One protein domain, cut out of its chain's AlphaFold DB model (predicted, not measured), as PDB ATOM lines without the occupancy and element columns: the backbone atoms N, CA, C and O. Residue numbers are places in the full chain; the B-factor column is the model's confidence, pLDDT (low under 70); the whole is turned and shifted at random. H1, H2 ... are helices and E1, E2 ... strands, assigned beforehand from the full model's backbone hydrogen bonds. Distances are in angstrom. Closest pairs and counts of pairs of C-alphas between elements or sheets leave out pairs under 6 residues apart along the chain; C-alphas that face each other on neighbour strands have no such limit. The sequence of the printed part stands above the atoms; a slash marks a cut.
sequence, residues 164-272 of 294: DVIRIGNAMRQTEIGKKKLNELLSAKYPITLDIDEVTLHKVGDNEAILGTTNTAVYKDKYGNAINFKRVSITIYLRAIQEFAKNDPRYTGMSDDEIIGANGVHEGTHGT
ATOM      1  N   ASP A 164     146.308 166.410 151.751       83.12
ATOM      2  CA  ASP A 164     146.741 165.127 152.306       83.12
ATOM      3  C   ASP A 164     147.913 164.548 151.518       83.12
ATOM      4  O   ASP A 164     148.939 164.196 152.097       83.12
ATOM      5  N   VAL A 165     147.824 164.554 150.183       82.56
ATOM      6  CA  VAL A 165     148.930 164.146 149.302       82.56
ATOM      7  C   VAL A 165     150.151 165.036 149.525       82.56
ATOM      8  O   VAL A 165     151.276 164.536 149.543       82.56
ATOM      9  N   ILE A 166     149.952 166.345 149.707       85.75
ATOM     10  CA  ILE A 166     151.042 167.284 149.993       85.75
ATOM     11  C   ILE A 166     151.676 166.961 151.349       85.75
ATOM     12  O   ILE A 166     152.901 166.886 151.433       85.75
ATOM     13  N   ARG A 167     150.872 166.751 152.396       90.06
ATOM     14  CA  ARG A 167     151.353 166.471 153.754       90.06
ATOM     15  C   ARG A 167     152.083 165.134 153.829       90.06
ATOM     16  O   ARG A 167     153.251 165.119 154.207       90.06
ATOM     17  N   ILE A 168     151.455 164.044 153.380       87.06
ATOM     18  CA  ILE A 168     152.063 162.703 153.330       87.06
ATOM     19  C   ILE A 168     153.307 162.724 152.440       87.06
ATOM     20  O   ILE A 168     154.362 162.224 152.820       87.06
ATOM     21  N   GLY A 169     153.218 163.341 151.263       88.62
ATOM     22  CA  GLY A 169     154.336 163.419 150.336       88.62
ATOM     23  C   GLY A 169     155.524 164.195 150.911       88.62
ATOM     24  O   GLY A 169     156.660 163.748 150.784       88.62
ATOM     25  N   ASN A 170     155.294 165.325 151.582       91.75
ATOM     26  CA  ASN A 170     156.358 166.077 152.251       91.75
ATOM     27  C   ASN A 170     156.959 165.293 153.425       91.75
ATOM     28  O   ASN A 170     158.180 165.253 153.551       91.75
ATOM     29  N   ALA A 171     156.121 164.629 154.222       92.94
ATOM     30  CA  ALA A 171     156.527 163.762 155.323       92.94
ATOM     31  C   ALA A 171     157.415 162.596 154.851       92.94
ATOM     32  O   ALA A 171     158.527 162.412 155.341       92.94
ATOM     33  N   MET A 172     156.996 161.856 153.819       91.31
ATOM     34  CA  MET A 172     157.795 160.772 153.232       91.31
ATOM     35  C   MET A 172     159.142 161.279 152.701       91.31
ATOM     36  O   MET A 172     160.156 160.589 152.797       91.31
ATOM     37  N   ARG A 173     159.183 162.503 152.161       92.06
ATOM     38  CA  ARG A 173     160.404 163.093 151.596       92.06
ATOM     39  C   ARG A 173     161.446 163.523 152.625       92.06
ATOM     40  O   ARG A 173     162.561 163.846 152.213       92.06
ATOM     41  N   GLN A 174     161.114 163.519 153.916       91.38
ATOM     42  CA  GLN A 174     162.077 163.778 154.991       91.38
ATOM     43  C   GLN A 174     163.161 162.691 155.065       91.38
ATOM     44  O   GLN A 174     164.248 162.940 155.577       91.38
ATOM     45  N   THR A 175     162.898 161.502 154.506       90.88
ATOM     46  CA  THR A 175     163.856 160.390 154.448       90.88
ATOM     47  C   THR A 175     164.149 159.973 153.007       90.88
ATOM     48  O   THR A 175     163.300 160.072 152.119       90.88
ATOM     49  N   GLU A 176     165.350 159.446 152.759       91.38
ATOM     50  CA  GLU A 176     165.725 158.945 151.427       91.38
ATOM     51  C   GLU A 176     164.916 157.699 151.024       91.38
ATOM     52  O   GLU A 176     164.519 157.553 149.864       91.38
ATOM     53  N   ILE A 177     164.583 156.837 151.994       89.44
ATOM     54  CA  ILE A 177     163.703 155.678 151.778       89.44
ATOM     55  C   ILE A 177     162.309 156.154 151.351       89.44
ATOM     56  O   ILE A 177     161.754 155.651 150.369       89.44
ATOM     57  N   GLY A 178     161.759 157.155 152.043       89.31
ATOM     58  CA  GLY A 178     160.433 157.669 151.733       89.31
ATOM     59  C   GLY A 178     160.365 158.460 150.433       89.31
ATOM     60  O   GLY A 178     159.411 158.273 149.681       89.31
ATOM     61  N   LYS A 179     161.407 159.217 150.068       90.12
ATOM     62  CA  LYS A 179     161.554 159.790 148.715       90.12
ATOM     63  C   LYS A 179     161.460 158.720 147.632       90.12
ATOM     64  O   LYS A 179     160.703 158.877 146.672       90.12
ATOM     65  N   LYS A 180     162.225 157.632 147.773       90.12
ATOM     66  CA  LYS A 180     162.242 156.542 146.790       90.12
ATOM     67  C   LYS A 180     160.861 155.902 146.661       90.12
ATOM     68  O   LYS A 180     160.354 155.785 145.547       90.12
ATOM     69  N   LYS A 181     160.226 155.562 147.787       90.44
ATOM     70  CA  LYS A 181     158.893 154.947 147.786       90.44
ATOM     71  C   LYS A 181     157.819 155.894 147.244       90.44
ATOM     72  O   LYS A 181     156.983 155.472 146.453       90.44
ATOM     73  N   LEU A 182     157.873 157.182 147.577       87.75
ATOM     74  CA  LEU A 182     156.966 158.185 147.016       87.75
ATOM     75  C   LEU A 182     157.097 158.267 145.489       87.75
ATOM     76  O   LEU A 182     156.091 158.315 144.787       87.75
ATOM     77  N   ASN A 183     158.318 158.228 144.954       86.62
ATOM     78  CA  ASN A 183     158.535 158.210 143.507       86.62
ATOM     79  C   ASN A 183     157.974 156.938 142.847       86.62
ATOM     80  O   ASN A 183     157.429 157.004 141.742       86.62
ATOM     81  N   GLU A 184     158.039 155.789 143.523       86.19
ATOM     82  CA  GLU A 184     157.376 154.555 143.080       86.19
ATOM     83  C   GLU A 184     155.846 154.719 143.055       86.19
ATOM     84  O   GLU A 184     155.217 154.406 142.043       86.19
ATOM     85  N   LEU A 185     155.252 155.304 144.102       83.94
ATOM     86  CA  LEU A 185     153.811 155.580 144.170       83.94
ATOM     87  C   LEU A 185     153.350 156.539 143.062       83.94
ATOM     88  O   LEU A 185     152.379 156.267 142.360       83.94
ATOM     89  N   LEU A 186     154.072 157.643 142.850       81.19
ATOM     90  CA  LEU A 186     153.733 158.647 141.832       81.19
ATOM     91  C   LEU A 186     153.914 158.122 140.395       81.19
ATOM     92  O   LEU A 186     153.236 158.578 139.467       81.19
ATOM     93  N   SER A 187     154.823 157.164 140.187       79.81
ATOM     94  CA  SER A 187     155.080 156.560 138.872       79.81
ATOM     95  C   SER A 187     154.203 155.338 138.566       79.81
ATOM     96  O   SER A 187     154.093 154.958 137.391       79.81
ATOM     97  N   ALA A 188     153.520 154.774 139.570       77.81
ATOM     98  CA  ALA A 188     152.687 153.578 139.460       77.81
ATOM     99  C   ALA A 188     151.720 153.629 138.268       77.81
ATOM    100  O   ALA A 188     151.156 154.670 137.938       77.81
ATOM    101  N   LYS A 189     151.523 152.501 137.568       74.38
ATOM    102  CA  LYS A 189     150.682 152.419 136.348       74.38
ATOM    103  C   LYS A 189     149.173 152.494 136.623       74.38
ATOM    104  O   LYS A 189     148.407 152.756 135.701       74.38
ATOM    105  N   TYR A 190     148.775 152.309 137.873       69.69
ATOM    106  CA  TYR A 190     147.402 152.310 138.367       69.69
ATOM    107  C   TYR A 190     147.150 153.538 139.256       69.69
ATOM    108  O   TYR A 190     148.103 154.153 139.735       69.69
ATOM    109  N   PRO A 191     145.882 153.936 139.452       67.50
ATOM    110  CA  PRO A 191     145.542 155.031 140.351       67.50
ATOM    111  C   PRO A 191     145.830 154.658 141.813       67.50
ATOM    112  O   PRO A 191     145.441 153.575 142.261       67.50
ATOM    113  N   ILE A 192     146.471 155.581 142.530       75.25
ATOM    114  CA  ILE A 192     146.732 155.515 143.972       75.25
ATOM    115  C   ILE A 192     146.123 156.757 144.629       75.25
ATOM    116  O   ILE A 192     146.355 157.864 144.136       75.25
ATOM    117  N   THR A 193     145.354 156.582 145.706       77.56
ATOM    118  CA  THR A 193     144.919 157.678 146.592       77.56
ATOM    119  C   THR A 193     145.715 157.643 147.893       77.56
ATOM    120  O   THR A 193     146.088 156.562 148.351       77.56
ATOM    121  N   LEU A 194     146.032 158.823 148.428       78.31
ATOM    122  CA  LEU A 194     146.704 159.012 149.711       78.31
ATOM    123  C   LEU A 194     145.841 159.975 150.521       78.31
ATOM    124  O   LEU A 194     145.703 161.132 150.120       78.31
ATOM    125  N   ASP A 195     145.295 159.494 151.628       80.56
ATOM    126  CA  ASP A 195     144.296 160.210 152.415       80.56
ATOM    127  C   ASP A 195     144.691 160.189 153.901       80.56
ATOM    128  O   ASP A 195     145.267 159.208 154.387       80.56
ATOM    129  N   ILE A 196     144.414 161.273 154.629       78.94
ATOM    130  CA  ILE A 196     144.588 161.330 156.085       78.94
ATOM    131  C   ILE A 196     143.202 161.311 156.728       78.94
ATOM    132  O   ILE A 196     142.388 162.200 156.506       78.94
ATOM    133  N   ASP A 197     142.941 160.307 157.558       76.44
ATOM    134  CA  ASP A 197     141.728 160.233 158.367       76.44
ATOM    135  C   ASP A 197     142.031 160.723 159.790       76.44
ATOM    136  O   ASP A 197     142.796 160.116 160.543       76.44
ATOM    137  N   GLU A 198     141.439 161.859 160.152       79.19
ATOM    138  CA  GLU A 198     141.627 162.513 161.451       79.19
ATOM    139  C   GLU A 198     140.633 162.041 162.520       79.19
ATOM    140  O   GLU A 198     140.763 162.406 163.685       79.19
ATOM    141  N   VAL A 199     139.642 161.225 162.153       68.56
ATOM    142  CA  VAL A 199     138.507 160.885 163.024       68.56
ATOM    143  C   VAL A 199     138.556 159.427 163.456       68.56
ATOM    144  O   VAL A 199     138.308 159.116 164.628       68.56
ATOM    145  N   THR A 200     138.848 158.536 162.510       70.06
ATOM    146  CA  THR A 200     138.720 157.096 162.703       70.06
ATOM    147  C   THR A 200     139.847 156.550 163.571       70.06
ATOM    148  O   THR A 200     141.024 156.858 163.385       70.06
ATOM    149  N   LEU A 201     139.470 155.694 164.522       74.81
ATOM    150  CA  LEU A 201     140.384 155.043 165.446       74.81
ATOM    151  C   LEU A 201     140.134 153.535 165.451       74.81
ATOM    152  O   LEU A 201     139.145 153.055 166.003       74.81
ATOM    153  N   HIS A 202     141.055 152.783 164.858       70.94
ATOM    154  CA  HIS A 202     141.004 151.324 164.826       70.94
ATOM    155  C   HIS A 202     141.872 150.741 165.945       70.94
ATOM    156  O   HIS A 202     143.068 150.518 165.755       70.94
ATOM    157  N   LYS A 203     141.277 150.509 167.120       73.75
ATOM    158  CA  LYS A 203     141.958 149.849 168.245       73.75
ATOM    159  C   LYS A 203     142.036 148.339 168.013       73.75
ATOM    160  O   LYS A 203     141.035 147.720 167.662       73.75
ATOM    161  N   VAL A 204     143.211 147.761 168.239       69.25
ATOM    162  CA  VAL A 204     143.467 146.307 168.206       69.25
ATOM    163  C   VAL A 204     143.586 145.746 169.628       69.25
ATOM    164  O   VAL A 204     143.256 144.588 169.866       69.25
ATOM    165  N   GLY A 205     143.972 146.588 170.590       69.25
ATOM    166  CA  GLY A 205     144.011 146.272 172.016       69.25
ATOM    167  C   GLY A 205     144.025 147.540 172.868       69.25
ATOM    168  O   GLY A 205     143.876 148.646 172.344       69.25
ATOM    169  N   ASP A 206     144.233 147.388 174.178       68.88
ATOM    170  CA  ASP A 206     144.144 148.501 175.137       68.88
ATOM    171  C   ASP A 206     145.125 149.647 174.824       68.88
ATOM    172  O   ASP A 206     144.765 150.814 174.968       68.88
ATOM    173  N   ASN A 207     146.317 149.320 174.305       69.44
ATOM    174  CA  ASN A 207     147.375 150.273 173.942       69.44
ATOM    175  C   ASN A 207     147.869 150.113 172.491       69.44
ATOM    176  O   ASN A 207     148.962 150.564 172.159       69.44
ATOM    177  N   GLU A 208     147.098 149.460 171.619       73.88
ATOM    178  CA  GLU A 208     147.506 149.205 170.234       73.88
ATOM    179  C   GLU A 208     146.429 149.668 169.257       73.88
ATOM    180  O   GLU A 208     145.251 149.330 169.399       73.88
ATOM    181  N   ALA A 209     146.840 150.434 168.249       79.31
ATOM    182  CA  ALA A 209     145.966 150.936 167.201       79.31
ATOM    183  C   ALA A 209     146.633 150.821 165.829       79.31
ATOM    184  O   ALA A 209     147.854 150.921 165.697       79.31
ATOM    185  N   ILE A 210     145.810 150.639 164.801       79.56
ATOM    186  CA  ILE A 210     146.250 150.652 163.408       79.56
ATOM    187  C   ILE A 210     146.505 152.105 163.004       79.56
ATOM    188  O   ILE A 210     145.621 152.952 163.122       79.56
ATOM    189  N   LEU A 211     147.720 152.392 162.532       79.19
ATOM    190  CA  LEU A 211     148.155 153.748 162.181       79.19
ATOM    191  C   LEU A 211     147.943 154.091 160.698       79.19
ATOM    192  O   LEU A 211     147.959 155.263 160.325       79.19
ATOM    193  N   GLY A 212     147.710 153.084 159.857       80.69
ATOM    194  CA  GLY A 212     147.346 153.250 158.459       80.69
ATOM    195  C   GLY A 212     146.824 151.949 157.860       80.69
ATOM    196  O   GLY A 212     147.006 150.879 158.436       80.69
ATOM    197  N   THR A 213     146.132 152.051 156.730       78.75
ATOM    198  CA  THR A 213     145.678 150.902 155.945       78.75
ATOM    199  C   THR A 213     145.934 151.116 154.462       78.75
ATOM    200  O   THR A 213     145.897 152.236 153.949       78.75
ATOM    201  N   THR A 214     146.124 150.002 153.756       77.88
ATOM    202  CA  THR A 214     146.192 149.961 152.299       77.88
ATOM    203  C   THR A 214     145.077 149.086 151.751       77.88
ATOM    204  O   THR A 214     145.113 147.858 151.839       77.88
ATOM    205  N   ASN A 215     144.101 149.717 151.112       75.56
ATOM    206  CA  ASN A 215     143.008 149.047 150.430       75.56
ATOM    207  C   ASN A 215     143.326 148.907 148.944       75.56
ATOM    208  O   ASN A 215     143.513 149.890 148.222       75.56
ATOM    209  N   THR A 216     143.355 147.670 148.453       76.88
ATOM    210  CA  THR A 216     143.656 147.379 147.049       76.88
ATOM    211  C   THR A 216     142.439 146.798 146.345       76.88
ATOM    212  O   THR A 216     141.712 145.962 146.876       76.88
ATOM    213  N   ALA A 217     142.203 147.235 145.111       67.25
ATOM    214  CA  ALA A 217     141.337 146.526 144.185       67.25
ATOM    215  C   ALA A 217     142.200 145.971 143.061       67.25
ATOM    216  O   ALA A 217     143.074 146.668 142.544       67.25
ATOM    217  N   VAL A 218     141.923 144.741 142.651       77.56
ATOM    218  CA  VAL A 218     142.752 143.975 141.717       77.56
ATOM    219  C   VAL A 218     141.925 143.467 140.541       77.56
ATOM    220  O   VAL A 218     140.735 143.193 140.674       77.56
ATOM    221  N   TYR A 219     142.561 143.341 139.380       70.38
ATOM    222  CA  TYR A 219     142.070 142.504 138.290       70.38
ATOM    223  C   TYR A 219     142.337 141.045 138.645       70.38
ATOM    224  O   TYR A 219     143.447 140.728 139.076       70.38
ATOM    225  N   LYS A 220     141.340 140.178 138.466       75.88
ATOM    226  CA  LYS A 220     141.443 138.743 138.748       75.88
ATOM    227  C   LYS A 220     141.459 137.935 137.452       75.88
ATOM    228  O   LYS A 220     140.870 138.361 136.461       75.88
ATOM    229  N   ASP A 221     142.151 136.802 137.456       71.75
ATOM    230  CA  ASP A 221     142.070 135.816 136.381       71.75
ATOM    231  C   ASP A 221     140.790 134.974 136.497       71.75
ATOM    232  O   ASP A 221     140.017 135.093 137.449       71.75
ATOM    233  N   LYS A 222     140.580 134.087 135.520       67.62
ATOM    234  CA  LYS A 222     139.461 133.131 135.498       67.62
ATOM    235  C   LYS A 222     139.439 132.144 136.677       67.62
ATOM    236  O   LYS A 222     138.461 131.427 136.836       67.62
ATOM    237  N   TYR A 223     140.503 132.089 137.474       71.62
ATOM    238  CA  TYR A 223     140.640 131.246 138.661       71.62
ATOM    239  C   TYR A 223     140.530 132.060 139.961       71.62
ATOM    240  O   TYR A 223     140.684 131.510 141.047       71.62
ATOM    241  N   GLY A 224     140.256 133.368 139.865       65.81
ATOM    242  CA  GLY A 224     140.135 134.269 141.006       65.81
ATOM    243  C   GLY A 224     141.464 134.811 141.540       65.81
ATOM    244  O   GLY A 224     141.442 135.588 142.498       65.81
ATOM    245  N   ASN A 225     142.603 134.476 140.925       71.12
ATOM    246  CA  ASN A 225     143.907 134.977 141.347       71.12
ATOM    247  C   ASN A 225     144.088 136.418 140.895       71.12
ATOM    248  O   ASN A 225     143.794 136.778 139.754       71.12
ATOM    249  N   ALA A 226     144.614 137.252 141.779       67.75
ATOM    250  CA  ALA A 226     144.907 138.628 141.443       67.75
ATOM    251  C   ALA A 226     146.087 138.697 140.445       67.75
ATOM    252  O   ALA A 226     147.105 138.029 140.595       67.75
ATOM    253  N   ILE A 227     145.936 139.491 139.387       72.50
ATOM    254  CA  ILE A 227     146.928 139.636 138.308       72.50
ATOM    255  C   ILE A 227     147.624 140.996 138.409       72.50
ATOM    256  O   ILE A 227     148.830 141.124 138.184       72.50
ATOM    257  N   ASN A 228     146.850 142.047 138.690       69.44
ATOM    258  CA  ASN A 228     147.347 143.418 138.718       69.44
ATOM    259  C   ASN A 228     146.433 144.335 139.536       69.44
ATOM    260  O   ASN A 228     145.246 144.050 139.689       69.44
ATOM    261  N   PHE A 229     146.952 145.471 139.992       69.06
ATOM    262  CA  PHE A 229     146.158 146.479 140.687       69.06
ATOM    263  C   PHE A 229     145.256 147.251 139.714       69.06
ATOM    264  O   PHE A 229     145.692 147.752 138.676       69.06
ATOM    265  N   LYS A 230     143.979 147.357 140.078       69.31
ATOM    266  CA  LYS A 230     142.971 148.228 139.468       69.31
ATOM    267  C   LYS A 230     142.979 149.611 140.120       69.31
ATOM    268  O   LYS A 230     142.905 150.609 139.410       69.31
ATOM    269  N   ARG A 231     143.068 149.664 141.453       66.62
ATOM    270  CA  ARG A 231     143.243 150.886 142.257       66.62
ATOM    271  C   ARG A 231     143.864 150.543 143.607       66.62
ATOM    272  O   ARG A 231     143.652 149.438 144.102       66.62
ATOM    273  N   VAL A 232     144.568 151.498 144.194       72.62
ATOM    274  CA  VAL A 232     145.085 151.426 145.563       72.62
ATOM    275  C   VAL A 232     144.636 152.678 146.310       72.62
ATOM    276  O   VAL A 232     144.631 153.766 145.740       72.62
ATOM    277  N   SER A 233     144.235 152.522 147.561       76.31
ATOM    278  CA  SER A 233     143.882 153.610 148.465       76.31
ATOM    279  C   SER A 233     144.655 153.406 149.757       76.31
ATOM    280  O   SER A 233     144.575 152.334 150.352       76.31
ATOM    281  N   ILE A 234     145.465 154.390 150.124       79.62
ATOM    282  CA  ILE A 234     146.262 154.386 151.346       79.62
ATOM    283  C   ILE A 234     145.677 155.450 152.261       79.62
ATOM    284  O   ILE A 234     145.605 156.619 151.881       79.62
ATOM    285  N   THR A 235     145.296 155.045 153.465       80.25
ATOM    286  CA  THR A 235     144.724 155.934 154.473       80.25
ATOM    287  C   THR A 235     145.602 155.912 155.715       80.25
ATOM    288  O   THR A 235     145.896 154.843 156.242       80.25
ATOM    289  N   ILE A 236     146.029 157.082 156.185       83.19
ATOM    290  CA  ILE A 236     146.796 157.248 157.427       83.19
ATOM    291  C   ILE A 236     145.849 157.759 158.516       83.19
ATOM    292  O   ILE A 236     145.178 158.767 158.309       83.19
ATOM    293  N   TYR A 237     145.811 157.113 159.681       84.12
ATOM    294  CA  TYR A 237     144.926 157.501 160.785       84.12
ATOM    295  C   TYR A 237     145.637 158.474 161.732       84.12
ATOM    296  O   TYR A 237     146.370 158.063 162.636       84.12
ATOM    297  N   LEU A 238     145.421 159.780 161.548       84.50
ATOM    298  CA  LEU A 238     146.086 160.817 162.345       84.50
ATOM    299  C   LEU A 238     145.708 160.725 163.826       84.50
ATOM    300  O   LEU A 238     146.579 160.841 164.689       84.50
ATOM    301  N   ARG A 239     144.438 160.440 164.129       81.06
ATOM    302  CA  ARG A 239     143.978 160.266 165.512       81.06
ATOM    303  C   ARG A 239     144.700 159.127 166.222       81.06
ATOM    304  O   ARG A 239     145.122 159.277 167.364       81.06
ATOM    305  N   ALA A 240     144.899 158.006 165.528       81.44
ATOM    306  CA  ALA A 240     145.636 156.866 166.064       81.44
ATOM    307  C   ALA A 240     147.111 157.218 166.327       81.44
ATOM    308  O   ALA A 240     147.666 156.833 167.353       81.44
ATOM    309  N   ILE A 241     147.738 158.005 165.449       84.69
ATOM    310  CA  ILE A 241     149.113 158.488 165.651       84.69
ATOM    311  C   ILE A 241     149.206 159.366 166.906       84.69
ATOM    312  O   ILE A 241     150.093 159.178 167.739       84.69
ATOM    313  N   GLN A 242     148.279 160.306 167.060       85.94
ATOM    314  CA  GLN A 242     148.303 161.259 168.165       85.94
ATOM    315  C   GLN A 242     147.989 160.611 169.517       85.94
ATOM    316  O   GLN A 242     148.630 160.955 170.507       85.94
ATOM    317  N   GLU A 243     147.041 159.671 169.558       82.94
ATOM    318  CA  GLU A 243     146.601 159.029 170.800       82.94
ATOM    319  C   GLU A 243     147.439 157.794 171.184       82.94
ATOM    320  O   GLU A 243     147.626 157.537 172.372       82.94
ATOM    321  N   PHE A 244     147.959 157.027 170.217       80.50
ATOM    322  CA  PHE A 244     148.635 155.748 170.484       80.50
ATOM    323  C   PHE A 244     150.118 155.775 170.139       80.50
ATOM    324  O   PHE A 244     150.936 155.406 170.978       80.50
ATOM    325  N   ALA A 245     150.491 156.242 168.943       76.69
ATOM    326  CA  ALA A 245     151.891 156.179 168.517       76.69
ATOM    327  C   ALA A 245     152.802 157.010 169.433       76.69
ATOM    328  O   ALA A 245     153.876 156.547 169.803       76.69
ATOM    329  N   LYS A 246     152.350 158.183 169.895       74.56
ATOM    330  CA  LYS A 246     153.113 159.018 170.843       74.56
ATOM    331  C   LYS A 246     153.376 158.362 172.200       74.56
ATOM    332  O   LYS A 246     154.339 158.734 172.865       74.56
ATOM    333  N   ASN A 247     152.540 157.409 172.602       78.56
ATOM    334  CA  ASN A 247     152.689 156.670 173.856       78.56
ATOM    335  C   ASN A 247     153.562 155.413 173.698       78.56
ATOM    336  O   ASN A 247     153.907 154.773 174.692       78.56
ATOM    337  N   ASP A 248     153.935 155.056 172.469       78.88
ATOM    338  CA  ASP A 248     154.786 153.909 172.181       78.88
ATOM    339  C   ASP A 248     156.279 154.312 172.213       78.88
ATOM    340  O   ASP A 248     156.684 155.283 171.555       78.88
ATOM    341  N   PRO A 249     157.140 153.551 172.919       81.81
ATOM    342  CA  PRO A 249     158.586 153.779 172.944       81.81
ATOM    343  C   PRO A 249     159.242 153.883 171.557       81.81
ATOM    344  O   PRO A 249     160.273 154.536 171.412       81.81
ATOM    345  N   ARG A 250     158.660 153.255 170.526       79.31
ATOM    346  CA  ARG A 250     159.173 153.248 169.145       79.31
ATOM    347  C   ARG A 250     159.097 154.604 168.448       79.31
ATOM    348  O   ARG A 250     159.903 154.842 167.555       79.31
ATOM    349  N   TYR A 251     158.159 155.467 168.837       81.31
ATOM    350  CA  TYR A 251     157.951 156.783 168.217       81.31
ATOM    351  C   TYR A 251     158.246 157.941 169.179       81.31
ATOM    352  O   TYR A 251     157.922 159.097 168.903       81.31
ATOM    353  N   THR A 252     158.862 157.646 170.326       80.69
ATOM    354  CA  THR A 252     159.193 158.658 171.330       80.69
ATOM    355  C   THR A 252     160.134 159.710 170.744       80.69
ATOM    356  O   THR A 252     161.206 159.389 170.237       80.69
ATOM    357  N   GLY A 253     159.733 160.982 170.828       81.44
ATOM    358  CA  GLY A 253     160.499 162.115 170.300       81.44
ATOM    359  C   GLY A 253     160.311 162.387 168.804       81.44
ATOM    360  O   GLY A 253     160.903 163.341 168.308       81.44
ATOM    361  N   MET A 254     159.486 161.603 168.102       86.62
ATOM    362  CA  MET A 254     159.128 161.860 166.706       86.62
ATOM    363  C   MET A 254     157.924 162.802 166.606       86.62
ATOM    364  O   MET A 254     156.985 162.748 167.404       86.62
ATOM    365  N   SER A 255     157.945 163.663 165.597       91.06
ATOM    366  CA  SER A 255     156.822 164.505 165.196       91.06
ATOM    367  C   SER A 255     155.734 163.703 164.474       91.06
ATOM    368  O   SER A 255     155.995 162.647 163.894       91.06
ATOM    369  N   ASP A 256     154.508 164.234 164.456       90.25
ATOM    370  CA  ASP A 256     153.378 163.630 163.733       90.25
ATOM    371  C   ASP A 256     153.741 163.371 162.263       90.25
ATOM    372  O   ASP A 256     153.444 162.303 161.735       90.25
ATOM    373  N   ASP A 257     154.434 164.312 161.617       91.25
ATOM    374  CA  ASP A 257     154.821 164.194 160.212       91.25
ATOM    375  C   ASP A 257     155.894 163.118 159.990       91.25
ATOM    376  O   ASP A 257     155.838 162.412 158.987       91.25
ATOM    377  N   GLU A 258     156.826 162.906 160.922       90.00
ATOM    378  CA  GLU A 258     157.789 161.799 160.813       90.00
ATOM    379  C   GLU A 258     157.084 160.435 160.907       90.00
ATOM    380  O   GLU A 258     157.406 159.511 160.154       90.00
ATOM    381  N   ILE A 259     156.076 160.316 161.779       89.25
ATOM    382  CA  ILE A 259     155.272 159.093 161.922       89.25
ATOM    383  C   ILE A 259     154.377 158.885 160.689       89.25
ATOM    384  O   ILE A 259     154.292 157.768 160.172       89.25
ATOM    385  N   ILE A 260     153.757 159.949 160.163       90.75
ATOM    386  CA  ILE A 260     152.999 159.919 158.899       90.75
ATOM    387  C   ILE A 260     153.909 159.478 157.750       90.75
ATOM    388  O   ILE A 260     153.512 158.644 156.940       90.75
ATOM    389  N   GLY A 261     155.135 160.000 157.683       89.69
ATOM    390  CA  GLY A 261     156.111 159.642 156.659       89.69
ATOM    391  C   GLY A 261     156.498 158.168 156.731       89.69
ATOM    392  O   GLY A 261     156.478 157.480 155.709       89.69
ATOM    393  N   ALA A 262     156.789 157.661 157.932       88.81
ATOM    394  CA  ALA A 262     157.121 156.256 158.156       88.81
ATOM    395  C   ALA A 262     155.963 155.315 157.779       88.81
ATOM    396  O   ALA A 262     156.172 154.345 157.045       88.81
ATOM    397  N   ASN A 263     154.737 155.628 158.209       88.44
ATOM    398  CA  ASN A 263     153.552 154.848 157.842       88.44
ATOM    399  C   ASN A 263     153.235 154.955 156.346       88.44
ATOM    400  O   ASN A 263     152.923 153.950 155.720       88.44
ATOM    401  N   GLY A 264     153.414 156.125 155.729       86.75
ATOM    402  CA  GLY A 264     153.264 156.299 154.283       86.75
ATOM    403  C   GLY A 264     154.219 155.412 153.478       86.75
ATOM    404  O   GLY A 264     153.849 154.897 152.425       86.75
ATOM    405  N   VAL A 265     155.434 155.166 153.983       88.69
ATOM    406  CA  VAL A 265     156.370 154.199 153.384       88.69
ATOM    407  C   VAL A 265     155.905 152.762 153.587       88.69
ATOM    408  O   VAL A 265     155.948 151.975 152.638       88.69
ATOM    409  N   HIS A 266     155.468 152.417 154.799       86.19
ATOM    410  CA  HIS A 266     154.969 151.082 155.120       86.19
ATOM    411  C   HIS A 266     153.766 150.713 154.241       86.19
ATOM    412  O   HIS A 266     153.834 149.765 153.461       86.19
ATOM    413  N   GLU A 267     152.713 151.527 154.280       85.38
ATOM    414  CA  GLU A 267     151.492 151.342 153.492       85.38
ATOM    415  C   GLU A 267     151.766 151.458 151.986       85.38
ATOM    416  O   GLU A 267     151.323 150.644 151.173       85.38
ATOM    417  N   GLY A 268     152.623 152.405 151.590       82.25
ATOM    418  CA  GLY A 268     153.072 152.543 150.208       82.25
ATOM    419  C   GLY A 268     153.745 151.287 149.652       82.25
ATOM    420  O   GLY A 268     153.688 151.035 148.446       82.25
ATOM    421  N   THR A 269     154.365 150.474 150.509       84.94
ATOM    422  CA  THR A 269     154.980 149.202 150.117       84.94
ATOM    423  C   THR A 269     153.915 148.174 149.742       84.94
ATOM    424  O   THR A 269     153.985 147.613 148.648       84.94
ATOM    425  N   HIS A 270     152.861 148.025 150.548       80.12
ATOM    426  CA  HIS A 270     151.701 147.181 150.217       80.12
ATOM    427  C   HIS A 270     150.995 147.646 148.940       80.12
ATOM    428  O   HIS A 270     150.515 146.836 148.147       80.12
ATOM    429  N   GLY A 271     150.987 148.959 148.701       73.62
ATOM    430  CA  GLY A 271     150.415 149.566 147.506       73.62
ATOM    431  C   GLY A 271     151.247 149.415 146.228       73.62
ATOM    432  O   GLY A 271     150.739 149.737 145.156       73.62
ATOM    433  N   THR A 272     152.505 148.960 146.315       73.62
ATOM    434  CA  THR A 272     153.445 148.888 145.176       73.62
ATOM    435  C   THR A 272     153.998 147.494 144.907       73.62
ATOM    436  O   THR A 272     154.236 147.144 143.745       73.62
TER     437      THR A 272
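AT A GLANCE: This is residues 164 to 272 of the 294 residues of an uncharacterized protein of Porphyromonadaceae bacterium (UniProt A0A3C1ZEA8). A long strand hairpin, E3 and E4, with E1 beside E4, makes a narrow three-stranded sheet, and the longest helix, H4, lies along one face of it. H1 and H2, a helical hairpin, pack on H4, while E2 and the short helix H3 lie toward the end of the sheet away from the E3 to E4 turn. The printed part has 109 residues with four named helices and four named strands, in the order H1 H2 E1 E2 E3 E4 H3 H4; the class is mixed, helices and strands. The sheet runs E1 E4 E3 and is mixed. The whole is compact, with a radius of gyration of the C-alphas of 14.7 A, yet only just elongated in outline, spanning 47 by 31 by 21 A.

IN THESE COORDINATES: H1 is residues 164 to 172, from C-alpha 164 at (146.741, 165.127, 152.306), 11.9 A long. H2, residues 176 to 187, is 16.6 A long. E1 is residues 192 to 197, 16.0 A, and E2 is residues 203 to 205, 5.6 A. E3, residues 212 to 220, measures 25.2 A, and E4, residues 226 to 237, measures 27.0 A and bends by 69 degrees at residue 230. H3, residues 238 to 243, is 8.7 A long. H4, residues 256 to 270, is 21.4 A long and ends at C-alpha 270 at (151.701, 147.181, 150.217).

HOW THE PARTS SIT: E3 and E4 are an antiparallel hairpin, with N 215 and O 233 within hydrogen-bond range at 2.8 A. E1 is parallel to E4, with N 195 and O 234 at 2.9 A. E2 pairs with no named strand; its residues 203 to 205 pair antiparallel with residues 208 to 209. H4 is on the sheet at a height of 8.9 A, along the strands, at 19 degrees to E3 on the local plane; its closest C-alphas to E3 are those of Glu 267 and Thr 214, 5.6 A apart. H1 and H4 are on the same face, two layers, helices on one face of a sheet. H1 touches H4 about perpendicular at 87 degrees, closest at the C-alphas of Met 172 and Gly 261, 4.0 A. H2 touches H4 at a steep tilt of 54 degrees, the same way, closest at the C-alphas of Gly 178 and Val 265, 5.6 A. H3 only grazes the sheet with residues 238 to 241. Every O i to N i+4 pair is within hydrogen-bond range in H1, H2 and H3, and 10 of 11 in H4.

THE WHOLE: The C-alphas farthest apart, those of Lys 222 and Gly 253, are 49.9 A apart. The printed part has no cut. The link from H3 to H4, residues 244 to 255, is long. The mean pLDDT of the printed part is 80.3; 15 residues are under 70, among them residues 204 to 207 and 228 to 231.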